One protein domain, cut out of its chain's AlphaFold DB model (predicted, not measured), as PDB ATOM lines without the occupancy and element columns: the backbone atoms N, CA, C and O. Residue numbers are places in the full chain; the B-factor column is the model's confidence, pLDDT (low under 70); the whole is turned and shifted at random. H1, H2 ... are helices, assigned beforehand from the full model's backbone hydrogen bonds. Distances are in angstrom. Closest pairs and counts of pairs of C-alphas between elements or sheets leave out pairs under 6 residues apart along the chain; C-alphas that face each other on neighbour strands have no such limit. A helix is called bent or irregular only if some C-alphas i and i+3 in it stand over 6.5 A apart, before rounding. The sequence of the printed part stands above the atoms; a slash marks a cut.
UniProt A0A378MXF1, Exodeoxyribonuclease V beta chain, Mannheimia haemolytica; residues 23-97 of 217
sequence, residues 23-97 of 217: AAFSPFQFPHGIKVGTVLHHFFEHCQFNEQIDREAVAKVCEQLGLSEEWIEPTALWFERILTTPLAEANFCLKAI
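What this domain is: This is residues 23 to 97 of the 217 residues of the protein "Exodeoxyribonuclease V beta chain" of Mannheimia haemolytica (UniProt A0A378MXF1). Two helices, H1 and H2, lie side by side as a helical hairpin, and the longest helix, H3, crosses H2 steeply, with H2 packed on residues 69 to 76 of H3. Beyond the far end of H3, residues 85 to 97 form a tail without a named element that lengthens the whole on that side and turns back at Glu 89. The printed part has 75 residues, with three named helices in the order H1, H2, H3 and no named strand; the class is all helix, and the helices hold 40 of the 75 residues. The whole is compact, with a radius of gyration of the C-alphas of 12.5 A, yet elongated in outline, with spans of 36 by 23 by 23 A.

How they stand to each other: Begin with H3, residues 69 to 84, and go outward from it to H2, residues 55 to 65. H2 and H3 touch, with 11 pairs of C-alphas within 8 A, and H3 does so with residues 69 to 76 alone. Look at Ala 59 and Ile 72: their C-alphas are the closest of the two helices, 5.6 A apart. The lines of H2 and H3 stand at a steep tilt of 67 degrees, and the two run opposite ways. From H2, go on to H1, residues 34 to 46, which touches H2 with 8 pairs of C-alphas within 8 A. Their closest C-alphas are those of Val 39 and Val 61, 6.6 A apart. H1 and H2 form a helical hairpin: they run opposite ways at a shallow tilt of 21 degrees. H1 and H3 are near each other, with 5 pairs of C-alphas within 10 A but no pair within 8 A. In the backbones of H1 and H2, every pair of O i and N i+4 is within hydrogen-bond range; in H3, 10 of 12 are.

Where its parts are: Find C-alpha 69 at (-10.703, 23.171, 158.047), where H3 begins; from Glu 69 the helix runs 23.8 A to Thr 84, whose C-alpha is at (-33.705, 28.807, 156.024). H3 is irregular, but only just: C-alphas 70 and 73 are 6.9 A apart, and the line of the helix is a rough one. For H1, start at C-alpha 34, at (-19.940, 28.206, 177.199); from Ile 34 the helix runs 18.7 A to His 46. H2 runs from Arg 55 to Leu 65, 15.0 A from first to last C-alpha. Two shorter runs of helix without a name are at residues 27 to 29, before H1, and at residues 94 to 96, after H3.

The domain as a whole: Look to Ser 68 and Glu 89 for the two C-alphas farthest apart, at 37.1 A; the first and last printed C-alphas, those of Ala 23 and Ile 97, are 30.5 A apart. The printed part runs from residue 23 to residue 97 and has no cut. The link from H1 to H2 is short, with 8 residues between them, and the link from H2 to H3 is tight, with 3 residues; neither is long. After H3, follow residues 85 to 97, whose C-alphas lie 12 to 23 A from the mean of the C-alphas. In the B-factor column you will find a mean pLDDT of 95.0 for the printed part of this model, with means of 97 for H1 and 98 for H2 and for H3. One printed residue, residue 23, is under 70.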
ATOM      1  N   ALA A  23     -22.383  11.710 159.692       67.69
ATOM      2  CA  ALA A  23     -21.248  12.435 159.142       67.69
ATOM      3  C   ALA A  23     -20.354  12.873 160.311       67.69
ATOM      4  O   ALA A  23     -20.855  13.404 161.307       67.69
ATOM      5  N   ALA A  24     -19.041  12.663 160.189       81.62
ATOM      6  CA  ALA A  24     -18.063  13.045 161.215       81.62
ATOM      7  C   ALA A  24     -18.151  14.540 161.595       81.62
ATOM      8  O   ALA A  24     -17.845  14.905 162.725       81.62
ATOM      9  N   PHE A  25     -18.647  15.373 160.675       92.19
ATOM     10  CA  PHE A  25     -18.792  16.823 160.799       92.19
ATOM     11  C   PHE A  25     -20.267  17.258 160.837       92.19
ATOM     12  O   PHE A  25     -20.690  18.141 160.096       92.19
ATOM     13  N   SER A  26     -21.094  16.587 161.641       94.06
ATOM     14  CA  SER A  26     -22.506  16.963 161.804       94.06
ATOM     15  C   SER A  26     -22.703  17.995 162.926       94.06
ATOM     16  O   SER A  26     -21.889  18.052 163.852       94.06
ATOM     17  N   PRO A  27     -23.818  18.755 162.930       94.81
ATOM     18  CA  PRO A  27     -24.168  19.652 164.038       94.81
ATOM     19  C   PRO A  27     -24.201  18.960 165.406       94.81
ATOM     20  O   PRO A  27     -23.904  19.574 166.425       94.81
ATOM     21  N   PHE A  28     -24.527  17.666 165.431       95.00
ATOM     22  CA  PHE A  28     -24.586  16.870 166.657       95.00
ATOM     23  C   PHE A  28     -23.202  16.494 167.201       95.00
ATOM     24  O   PHE A  28     -23.086  16.157 168.374       95.00
ATOM     25  N   GLN A  29     -22.164  16.540 166.359       94.56
ATOM     26  CA  GLN A  29     -20.761  16.339 166.737       94.56
ATOM     27  C   GLN A  29     -20.021  17.667 166.971       94.56
ATOM     28  O   GLN A  29     -18.850  17.655 167.346       94.56
ATOM     29  N   PHE A  30     -20.683  18.809 166.750       96.19
ATOM     30  CA  PHE A  30     -20.098  20.124 166.991       96.19
ATOM     31  C   PHE A  30     -19.734  20.266 168.482       96.19
ATOM     32  O   PHE A  30     -20.474  19.765 169.340       96.19
ATOM     33  N   PRO A  31     -18.607  20.916 168.836       96.06
ATOM     34  CA  PRO A  31     -18.227  21.088 170.233       96.06
ATOM     35  C   PRO A  31     -19.338  21.784 171.020       96.06
ATOM     36  O   PRO A  31     -20.120  22.563 170.485       96.06
ATOM     37  N   HIS A  32     -19.376  21.554 172.326       95.44
ATOM     38  CA  HIS A  32     -20.377  22.138 173.213       95.44
ATOM     39  C   HIS A  32     -19.725  22.764 174.445       95.44
ATOM     40  O   HIS A  32     -18.695  22.304 174.940       95.44
ATOM     41  N   GLY A  33     -20.351  23.812 174.976       95.50
ATOM     42  CA  GLY A  33     -19.885  24.525 176.161       95.50
ATOM     43  C   GLY A  33     -20.070  26.032 176.035       95.50
ATOM     44  O   GLY A  33     -20.494  26.537 174.999       95.50
ATOM     45  N   ILE A  34     -19.720  26.754 177.100       96.06
ATOM     46  CA  ILE A  34     -19.940  28.206 177.199       96.06
ATOM     47  C   ILE A  34     -19.245  28.949 176.051       96.06
ATOM     48  O   ILE A  34     -19.874  29.764 175.387       96.06
ATOM     49  N   LYS A  35     -17.977  28.612 175.771       97.62
ATOM     50  CA  LYS A  35     -17.204  29.226 174.682       97.62
ATOM     51  C   LYS A  35     -17.888  29.052 173.324       97.62
ATOM     52  O   LYS A  35     -17.930  29.998 172.548       97.62
ATOM     53  N   VAL A  36     -18.427  27.862 173.057       97.62
ATOM     54  CA  VAL A  36     -19.139  27.584 171.804       97.62
ATOM     55  C   VAL A  36     -20.379  28.454 171.702       97.62
ATOM     56  O   VAL A  36     -20.545  29.131 170.696       97.62
ATOM     57  N   GLY A  37     -21.195  28.496 172.758       97.19
ATOM     58  CA  GLY A  37     -22.363  29.373 172.807       97.19
ATOM     59  C   GLY A  37     -21.993  30.822 172.490       97.19
ATOM     60  O   GLY A  37     -22.532  31.392 171.554       97.19
ATOM     61  N   THR A  38     -20.998  31.390 173.174       97.81
ATOM     62  CA  THR A  38     -20.556  32.775 172.928       97.81
ATOM     63  C   THR A  38     -20.149  33.028 171.475       97.81
ATOM     64  O   THR A  38     -20.543  34.041 170.905       97.81
ATOM     65  N   VAL A  39     -19.391  32.115 170.861       98.44
ATOM     66  CA  VAL A  39     -18.965  32.257 169.458       98.44
ATOM     67  C   VAL A  39     -20.158  32.174 168.502       98.44
ATOM     68  O   VAL A  39     -20.245  32.967 167.567       98.44
ATOM     69  N   LEU A  40     -21.096  31.253 168.745       98.12
ATOM     70  CA  LEU A  40     -22.292  31.108 167.915       98.12
ATOM     71  C   LEU A  40     -23.220  32.326 168.026       98.12
ATOM     72  O   LEU A  40     -23.671  32.821 166.997       98.12
ATOM     73  N   HIS A  41     -23.467  32.842 169.235       97.88
ATOM     74  CA  HIS A  41     -24.257  34.068 169.420       97.88
ATOM     75  C   HIS A  41     -23.622  35.242 168.679       97.88
ATOM     76  O   HIS A  41     -24.291  35.886 167.877       97.88
ATOM     77  N   HIS A  42     -22.315  35.453 168.856       97.94
ATOM     78  CA  HIS A  42     -21.597  36.517 168.160       97.94
ATOM     79  C   HIS A  42     -21.688  36.374 166.631       97.94
ATOM     80  O   HIS A  42     -21.813  37.373 165.924       97.94
ATOM     81  N   PHE A  43     -21.639  35.147 166.100       98.19
ATOM     82  CA  PHE A  43     -21.838  34.914 164.669       98.19
ATOM     83  C   PHE A  43     -23.237  35.354 164.216       98.19
ATOM     84  O   PHE A  43     -23.344  36.128 163.267       98.19
ATOM     85  N   PHE A  44     -24.304  34.905 164.888       97.44
ATOM     86  CA  PHE A  44     -25.681  35.233 164.492       97.44
ATOM     87  C   PHE A  44     -26.077  36.690 164.758       97.44
ATOM     88  O   PHE A  44     -26.927  37.228 164.051       97.44
ATOM     89  N   GLU A  45     -25.430  37.348 165.718       96.38
ATOM     90  CA  GLU A  45     -25.564  38.785 165.965       96.38
ATOM     91  C   GLU A  45     -25.085  39.618 164.765       96.38
ATOM     92  O   GLU A  45     -25.705  40.627 164.425       96.38
ATOM     93  N   HIS A  46     -23.999  39.193 164.110       95.56
ATOM     94  CA  HIS A  46     -23.329  39.969 163.061       95.56
ATOM     95  C   HIS A  46     -23.597  39.459 161.644       95.56
ATOM     96  O   HIS A  46     -23.273  40.151 160.678       95.56
ATOM     97  N   CYS A  47     -24.160  38.260 161.485       94.44
ATOM     98  CA  CYS A  47     -24.448  37.736 160.159       94.44
ATOM     99  C   CYS A  47     -25.663  38.439 159.538       94.44
ATOM    100  O   CYS A  47     -26.635  38.792 160.217       94.44
ATOM    101  N   GLN A  48     -25.599  38.644 158.224       94.56
ATOM    102  CA  GLN A  48     -26.711  39.164 157.437       94.56
ATOM    103  C   GLN A  48     -27.596  37.992 157.024       94.56
ATOM    104  O   GLN A  48     -27.160  37.127 156.264       94.56
ATOM    105  N   PHE A  49     -28.829  37.929 157.532       94.81
ATOM    106  CA  PHE A  49     -29.658  36.729 157.339       94.81
ATOM    107  C   PHE A  49     -30.055  36.505 155.879       94.81
ATOM    108  O   PHE A  49     -30.268  35.364 155.469       94.81
ATOM    109  N   ASN A  50     -30.129  37.579 155.096       94.06
ATOM    110  CA  ASN A  50     -30.666  37.558 153.734       94.06
ATOM    111  C   ASN A  50     -29.596  37.233 152.682       94.06
ATOM    112  O   ASN A  50     -29.914  37.076 151.502       94.06
ATOM    113  N   GLU A  51     -28.339  37.121 153.103       93.94
ATOM    114  CA  GLU A  51     -27.204  36.811 152.244       93.94
ATOM    115  C   GLU A  51     -26.809  35.333 152.364       93.94
ATOM    116  O   GLU A  51     -27.377  34.555 153.133       93.94
ATOM    117  N   GLN A  52     -25.871  34.901 151.526       94.81
ATOM    118  CA  GLN A  52     -25.274  33.577 151.653       94.81
ATOM    119  C   GLN A  52     -24.293  33.572 152.829       94.81
ATOM    120  O   GLN A  52     -23.550  34.532 153.011       94.81
ATOM    121  N   ILE A  53     -24.236  32.470 153.586       97.44
ATOM    122  CA  ILE A  53     -23.240  32.327 154.657       97.44
ATOM    123  C   ILE A  53     -21.816  32.481 154.104       97.44
ATOM    124  O   ILE A  53     -21.372  31.691 153.260       97.44
ATOM    125  N   ASP A  54     -21.094  33.472 154.624       96.81
ATOM    126  CA  ASP A  54     -19.689  33.712 154.316       96.81
ATOM    127  C   ASP A  54     -18.800  32.627 154.943       96.81
ATOM    128  O   ASP A  54     -18.752  32.445 156.165       96.81
ATOM    129  N   ARG A  55     -18.070  31.899 154.092       97.31
ATOM    130  CA  ARG A  55     -17.160  30.831 154.522       97.31
ATOM    131  C   ARG A  55     -15.951  31.386 155.267       97.31
ATOM    132  O   ARG A  55     -15.440  30.688 156.137       97.31
ATOM    133  N   GLU A  56     -15.516  32.615 154.995       97.62
ATOM    134  CA  GLU A  56     -14.420  33.235 155.746       97.62
ATOM    135  C   GLU A  56     -14.847  33.546 157.186       97.62
ATOM    136  O   GLU A  56     -14.106  33.276 158.135       97.62
ATOM    137  N   ALA A  57     -16.070  34.047 157.382       97.94
ATOM    138  CA  ALA A  57     -16.652  34.210 158.712       97.94
ATOM    139  C   ALA A  57     -16.789  32.866 159.453       97.94
ATOM    140  O   ALA A  57     -16.453  32.776 160.637       97.94
ATOM    141  N   VAL A  58     -17.213  31.802 158.765       98.44
ATOM    142  CA  VAL A  58     -17.285  30.452 159.352       98.44
ATOM    143  C   VAL A  58     -15.895  29.887 159.665       98.44
ATOM    144  O   VAL A  58     -15.720  29.243 160.699       98.44
ATOM    145  N   ALA A  59     -14.883  30.163 158.842       98.38
ATOM    146  CA  ALA A  59     -13.502  29.775 159.123       98.38
ATOM    147  C   ALA A  59     -12.995  30.406 160.428       98.38
ATOM    148  O   ALA A  59     -12.397  29.707 161.243       98.38
ATOM    149  N   LYS A  60     -13.328  31.679 160.692       98.38
ATOM    150  CA  LYS A  60     -13.019  32.343 161.974       98.38
ATOM    151  C   LYS A  60     -13.729  31.683 163.155       98.38
ATOM    152  O   LYS A  60     -13.125  31.526 164.211       98.38
ATOM    153  N   VAL A  61     -14.987  31.265 162.988       98.44
ATOM    154  CA  VAL A  61     -15.703  30.473 164.009       98.44
ATOM    155  C   VAL A  61     -14.960  29.164 164.288       98.44
ATOM    156  O   VAL A  61     -14.707  28.838 165.447       98.44
ATOM    157  N   CYS A  62     -14.559  28.435 163.242       98.25
ATOM    158  CA  CYS A  62     -13.816  27.181 163.378       98.25
ATOM    159  C   CYS A  62     -12.470  27.398 164.086       98.25
ATOM    160  O   CYS A  62     -12.170  26.696 165.050       98.25
ATOM    161  N   GLU A  63     -11.706  28.416 163.685       98.12
ATOM    162  CA  GLU A  63     -10.430  28.799 164.302       98.12
ATOM    163  C   GLU A  63     -10.600  29.131 165.792       98.12
ATOM    164  O   GLU A  63      -9.904  28.577 166.645       98.12
ATOM    165  N   GLN A  64     -11.578  29.978 166.132       98.06
ATOM    166  CA  GLN A  64     -11.873  30.346 167.519       98.06
ATOM    167  C   GLN A  64     -12.202  29.127 168.382       98.06
ATOM    168  O   GLN A  64     -11.888  29.116 169.576       98.06
ATOM    169  N   LEU A  65     -12.821  28.099 167.800       97.81
ATOM    170  CA  LEU A  65     -13.185  26.859 168.479       97.81
ATOM    171  C   LEU A  65     -12.109  25.766 168.396       97.81
ATOM    172  O   LEU A  65     -12.258  24.742 169.062       97.81
ATOM    173  N   GLY A  66     -11.008  25.994 167.674       97.62
ATOM    174  CA  GLY A  66      -9.938  25.012 167.480       97.62
ATOM    175  C   GLY A  66     -10.352  23.827 166.601       97.62
ATOM    176  O   GLY A  66      -9.877  22.714 166.815       97.62
ATOM    177  N   LEU A  67     -11.265  24.052 165.655       97.38
ATOM    178  CA  LEU A  67     -11.755  23.055 164.703       97.38
ATOM    179  C   LEU A  67     -10.887  23.030 163.437       97.38
ATOM    180  O   LEU A  67     -10.361  24.059 163.018       97.38
ATOM    181  N   SER A  68     -10.743  21.851 162.823       96.81
ATOM    182  CA  SER A  68     -10.036  21.692 161.545       96.81
ATOM    183  C   SER A  68     -10.795  22.340 160.381       96.81
ATOM    184  O   SER A  68     -12.002  22.562 160.460       96.81
ATOM    185  N   GLU A  69     -10.104  22.593 159.265       96.62
ATOM    186  CA  GLU A  69     -10.703  23.171 158.047       96.62
ATOM    187  C   GLU A  69     -11.863  22.332 157.482       96.62
ATOM    188  O   GLU A  69     -12.783  22.869 156.868       96.62
ATOM    189  N   GLU A  70     -11.873  21.024 157.751       97.12
ATOM    190  CA  GLU A  70     -12.953  20.111 157.360       97.12
ATOM    191  C   GLU A  70     -14.312  20.480 157.984       97.12
ATOM    192  O   GLU A  70     -15.353  20.112 157.443       97.12
ATOM    193  N   TRP A  71     -14.324  21.244 159.084       97.69
ATOM    194  CA  TRP A  71     -15.551  21.754 159.699       97.69
ATOM    195  C   TRP A  71     -16.163  22.945 158.960       97.69
ATOM    196  O   TRP A  71     -17.346  23.216 159.173       97.69
ATOM    197  N   ILE A  72     -15.414  23.654 158.107       98.19
ATOM    198  CA  ILE A  72     -15.852  24.943 157.550       98.19
ATOM    199  C   ILE A  72     -17.113  24.772 156.704       98.19
ATOM    200  O   ILE A  72     -18.133  25.400 156.987       98.19
ATOM    201  N   GLU A  73     -17.083  23.901 155.693       97.81
ATOM    202  CA  GLU A  73     -18.238  23.743 154.803       97.81
ATOM    203  C   GLU A  73     -19.450  23.103 155.509       97.81
ATOM    204  O   GLU A  73     -20.546  23.654 155.394       97.81
ATOM    205  N   PRO A  74     -19.311  22.028 156.313       97.75
ATOM    206  CA  PRO A  74     -20.433  21.492 157.085       97.75
ATOM    207  C   PRO A  74     -21.059  22.510 158.045       97.75
ATOM    208  O   PRO A  74     -22.284  22.566 158.170       97.75
ATOM    209  N   THR A  75     -20.244  23.359 158.683       98.12
ATOM    210  CA  THR A  75     -20.735  24.428 159.567       98.12
ATOM    211  C   THR A  75     -21.451  25.518 158.771       98.12
ATOM    212  O   THR A  75     -22.522  25.962 159.180       98.12
ATOM    213  N   ALA A  76     -20.932  25.907 157.603       98.31
ATOM    214  CA  ALA A  76     -21.589  26.881 156.735       98.31
ATOM    215  C   ALA A  76     -22.957  26.380 156.248       98.31
ATOM    216  O   ALA A  76     -23.945  27.112 156.305       98.31
ATOM    217  N   LEU A  77     -23.040  25.110 155.837       97.81
ATOM    218  CA  LEU A  77     -24.299  24.467 155.459       97.81
ATOM    219  C   LEU A  77     -25.267  24.369 156.641       97.81
ATOM    220  O   LEU A  77     -26.470  24.573 156.476       97.81
ATOM    221  N   TRP A  78     -24.767  24.078 157.842       97.75
ATOM    222  CA  TRP A  78     -25.589  24.066 159.047       97.75
ATOM    223  C   TRP A  78     -26.158  25.451 159.370       97.75
ATOM    224  O   TRP A  78     -27.354  25.568 159.635       97.75
ATOM    225  N   PHE A  79     -25.348  26.505 159.296       98.31
ATOM    226  CA  PHE A  79     -25.812  27.872 159.532       98.31
ATOM    227  C   PHE A  79     -26.832  28.311 158.479       98.31
ATOM    228  O   PHE A  79     -27.866  28.874 158.827       98.31
ATOM    229  N   GLU A  80     -26.617  27.961 157.211       97.94
ATOM    230  CA  GLU A  80     -27.591  28.202 156.142       97.94
ATOM    231  C   GLU A  80     -28.917  27.474 156.423       97.94
ATOM    232  O   GLU A  80     -29.998  28.049 156.274       97.94
ATOM    233  N   ARG A  81     -28.858  26.227 156.913       97.19
ATOM    234  CA  ARG A  81     -30.047  25.481 157.356       97.19
ATOM    235  C   ARG A  81     -30.750  26.177 158.518       97.19
ATOM    236  O   ARG A  81     -31.974  26.253 158.492       97.19
ATOM    237  N   ILE A  82     -30.027  26.711 159.504       96.75
ATOM    238  CA  ILE A  82     -30.630  27.497 160.596       96.75
ATOM    239  C   ILE A  82     -31.403  28.690 160.022       96.75
ATOM    240  O   ILE A  82     -32.561  28.891 160.384       96.75
ATOM    241  N   LEU A  83     -30.806  29.443 159.092       97.00
ATOM    242  CA  LEU A  83     -31.439  30.643 158.538       97.00
ATOM    243  C   LEU A  83     -32.663  30.339 157.666       97.00
ATOM    244  O   LEU A  83     -33.611  31.123 157.623       97.00
ATOM    245  N   THR A  84     -32.652  29.203 156.971       96.69
ATOM    246  CA  THR A  84     -33.705  28.807 156.024       96.69
ATOM    247  C   THR A  84     -34.797  27.935 156.637       96.69
ATOM    248  O   THR A  84     -35.857  27.787 156.029       96.69
ATOM    249  N   THR A  85     -34.587  27.389 157.838       96.00
ATOM    250  CA  THR A  85     -35.593  26.572 158.529       96.00
ATOM    251  C   THR A  85     -36.825  27.422 158.863       96.00
ATOM    252  O   THR A  85     -36.690  28.452 159.529       96.00
ATOM    253  N   PRO A  86     -38.037  27.013 158.443       94.31
ATOM    254  CA  PRO A  86     -39.265  27.697 158.828       94.31
ATOM    255  C   PRO A  86     -39.460  27.662 160.347       94.31
ATOM    256  O   PRO A  86     -39.451  26.592 160.961       94.31
ATOM    257  N   LEU A  87     -39.680  28.826 160.953       90.56
ATOM    258  CA  LEU A  87     -40.089  28.922 162.345       90.56
ATOM    259  C   LEU A  87     -41.556  28.498 162.440       90.56
ATOM    260  O   LEU A  87     -42.449  29.128 161.863       90.56
ATOM    261  N   ALA A  88     -41.787  27.387 163.142       72.44
ATOM    262  CA  ALA A  88     -43.120  26.836 163.344       72.44
ATOM    263  C   ALA A  88     -44.071  27.895 163.934       72.44
ATOM    264  O   ALA A  88     -43.652  28.760 164.699       72.44
ATOM    265  N   GLU A  89     -45.346  27.830 163.541       75.25
ATOM    266  CA  GLU A  89     -46.428  28.777 163.881       75.25
ATOM    267  C   GLU A  89     -46.303  30.195 163.290       75.25
ATOM    268  O   GLU A  89     -47.323  30.859 163.115       75.25
ATOM    269  N   ALA A  90     -45.099  30.650 162.930       75.75
ATOM    270  CA  ALA A  90     -44.867  31.995 162.404       75.75
ATOM    271  C   ALA A  90     -44.833  32.074 160.865       75.75
ATOM    272  O   ALA A  90     -44.955  33.161 160.309       75.75
ATOM    273  N   ASN A  91     -44.704  30.935 160.171       86.50
ATOM    274  CA  ASN A  91     -44.698  30.820 158.702       86.50
ATOM    275  C   ASN A  91     -43.624  31.667 157.979       86.50
ATOM    276  O   ASN A  91     -43.771  31.964 156.796       86.50
ATOM    277  N   PHE A  92     -42.522  32.010 158.652       93.44
ATOM    278  CA  PHE A  92     -41.343  32.643 158.047       93.44
ATOM    279  C   PHE A  92     -40.051  31.961 158.516       93.44
ATOM    280  O   PHE A  92     -40.056  31.204 159.486       93.44
ATOM    281  N   CYS A  93     -38.934  32.217 157.835       96.00
ATOM    282  CA  CYS A  93     -37.591  31.810 158.257       96.00
ATOM    283  C   CYS A  93     -36.707  33.043 158.481       96.00
ATOM    284  O   CYS A  93     -37.041  34.138 158.022       96.00
ATOM    285  N   LEU A  94     -35.571  32.883 159.167       96.25
ATOM    286  CA  LEU A  94     -34.680  34.011 159.468       96.25
ATOM    287  C   LEU A  94     -34.181  34.713 158.202       96.25
ATOM    288  O   LEU A  94     -34.084  35.934 158.182       96.25
ATOM    289  N   LYS A  95     -33.957  33.953 157.125       96.31
ATOM    290  CA  LYS A  95     -33.512  34.450 155.817       96.31
ATOM    291  C   LYS A  95     -34.496  35.403 155.122       96.31
ATOM    292  O   LYS A  95     -34.135  36.062 154.154       96.31
ATOM    293  N   ALA A  96     -35.748  35.451 155.576       94.31
ATOM    294  CA  ALA A  96     -36.766  36.351 155.038       94.31
ATOM    295  C   ALA A  96     -36.857  37.686 155.800       94.31
ATOM    296  O   ALA A  96     -37.700  38.521 155.467       94.31
ATOM    297  N   ILE A  97     -36.051  37.885 156.846       94.75
ATOM    298  CA  ILE A  97     -36.178  39.024 157.756       94.75
ATOM    299  C   ILE A  97     -35.378  40.206 157.222       94.75
ATOM    300  O   ILE A  97     -34.168  40.142 157.055       94.75
TER     301      ILE A  97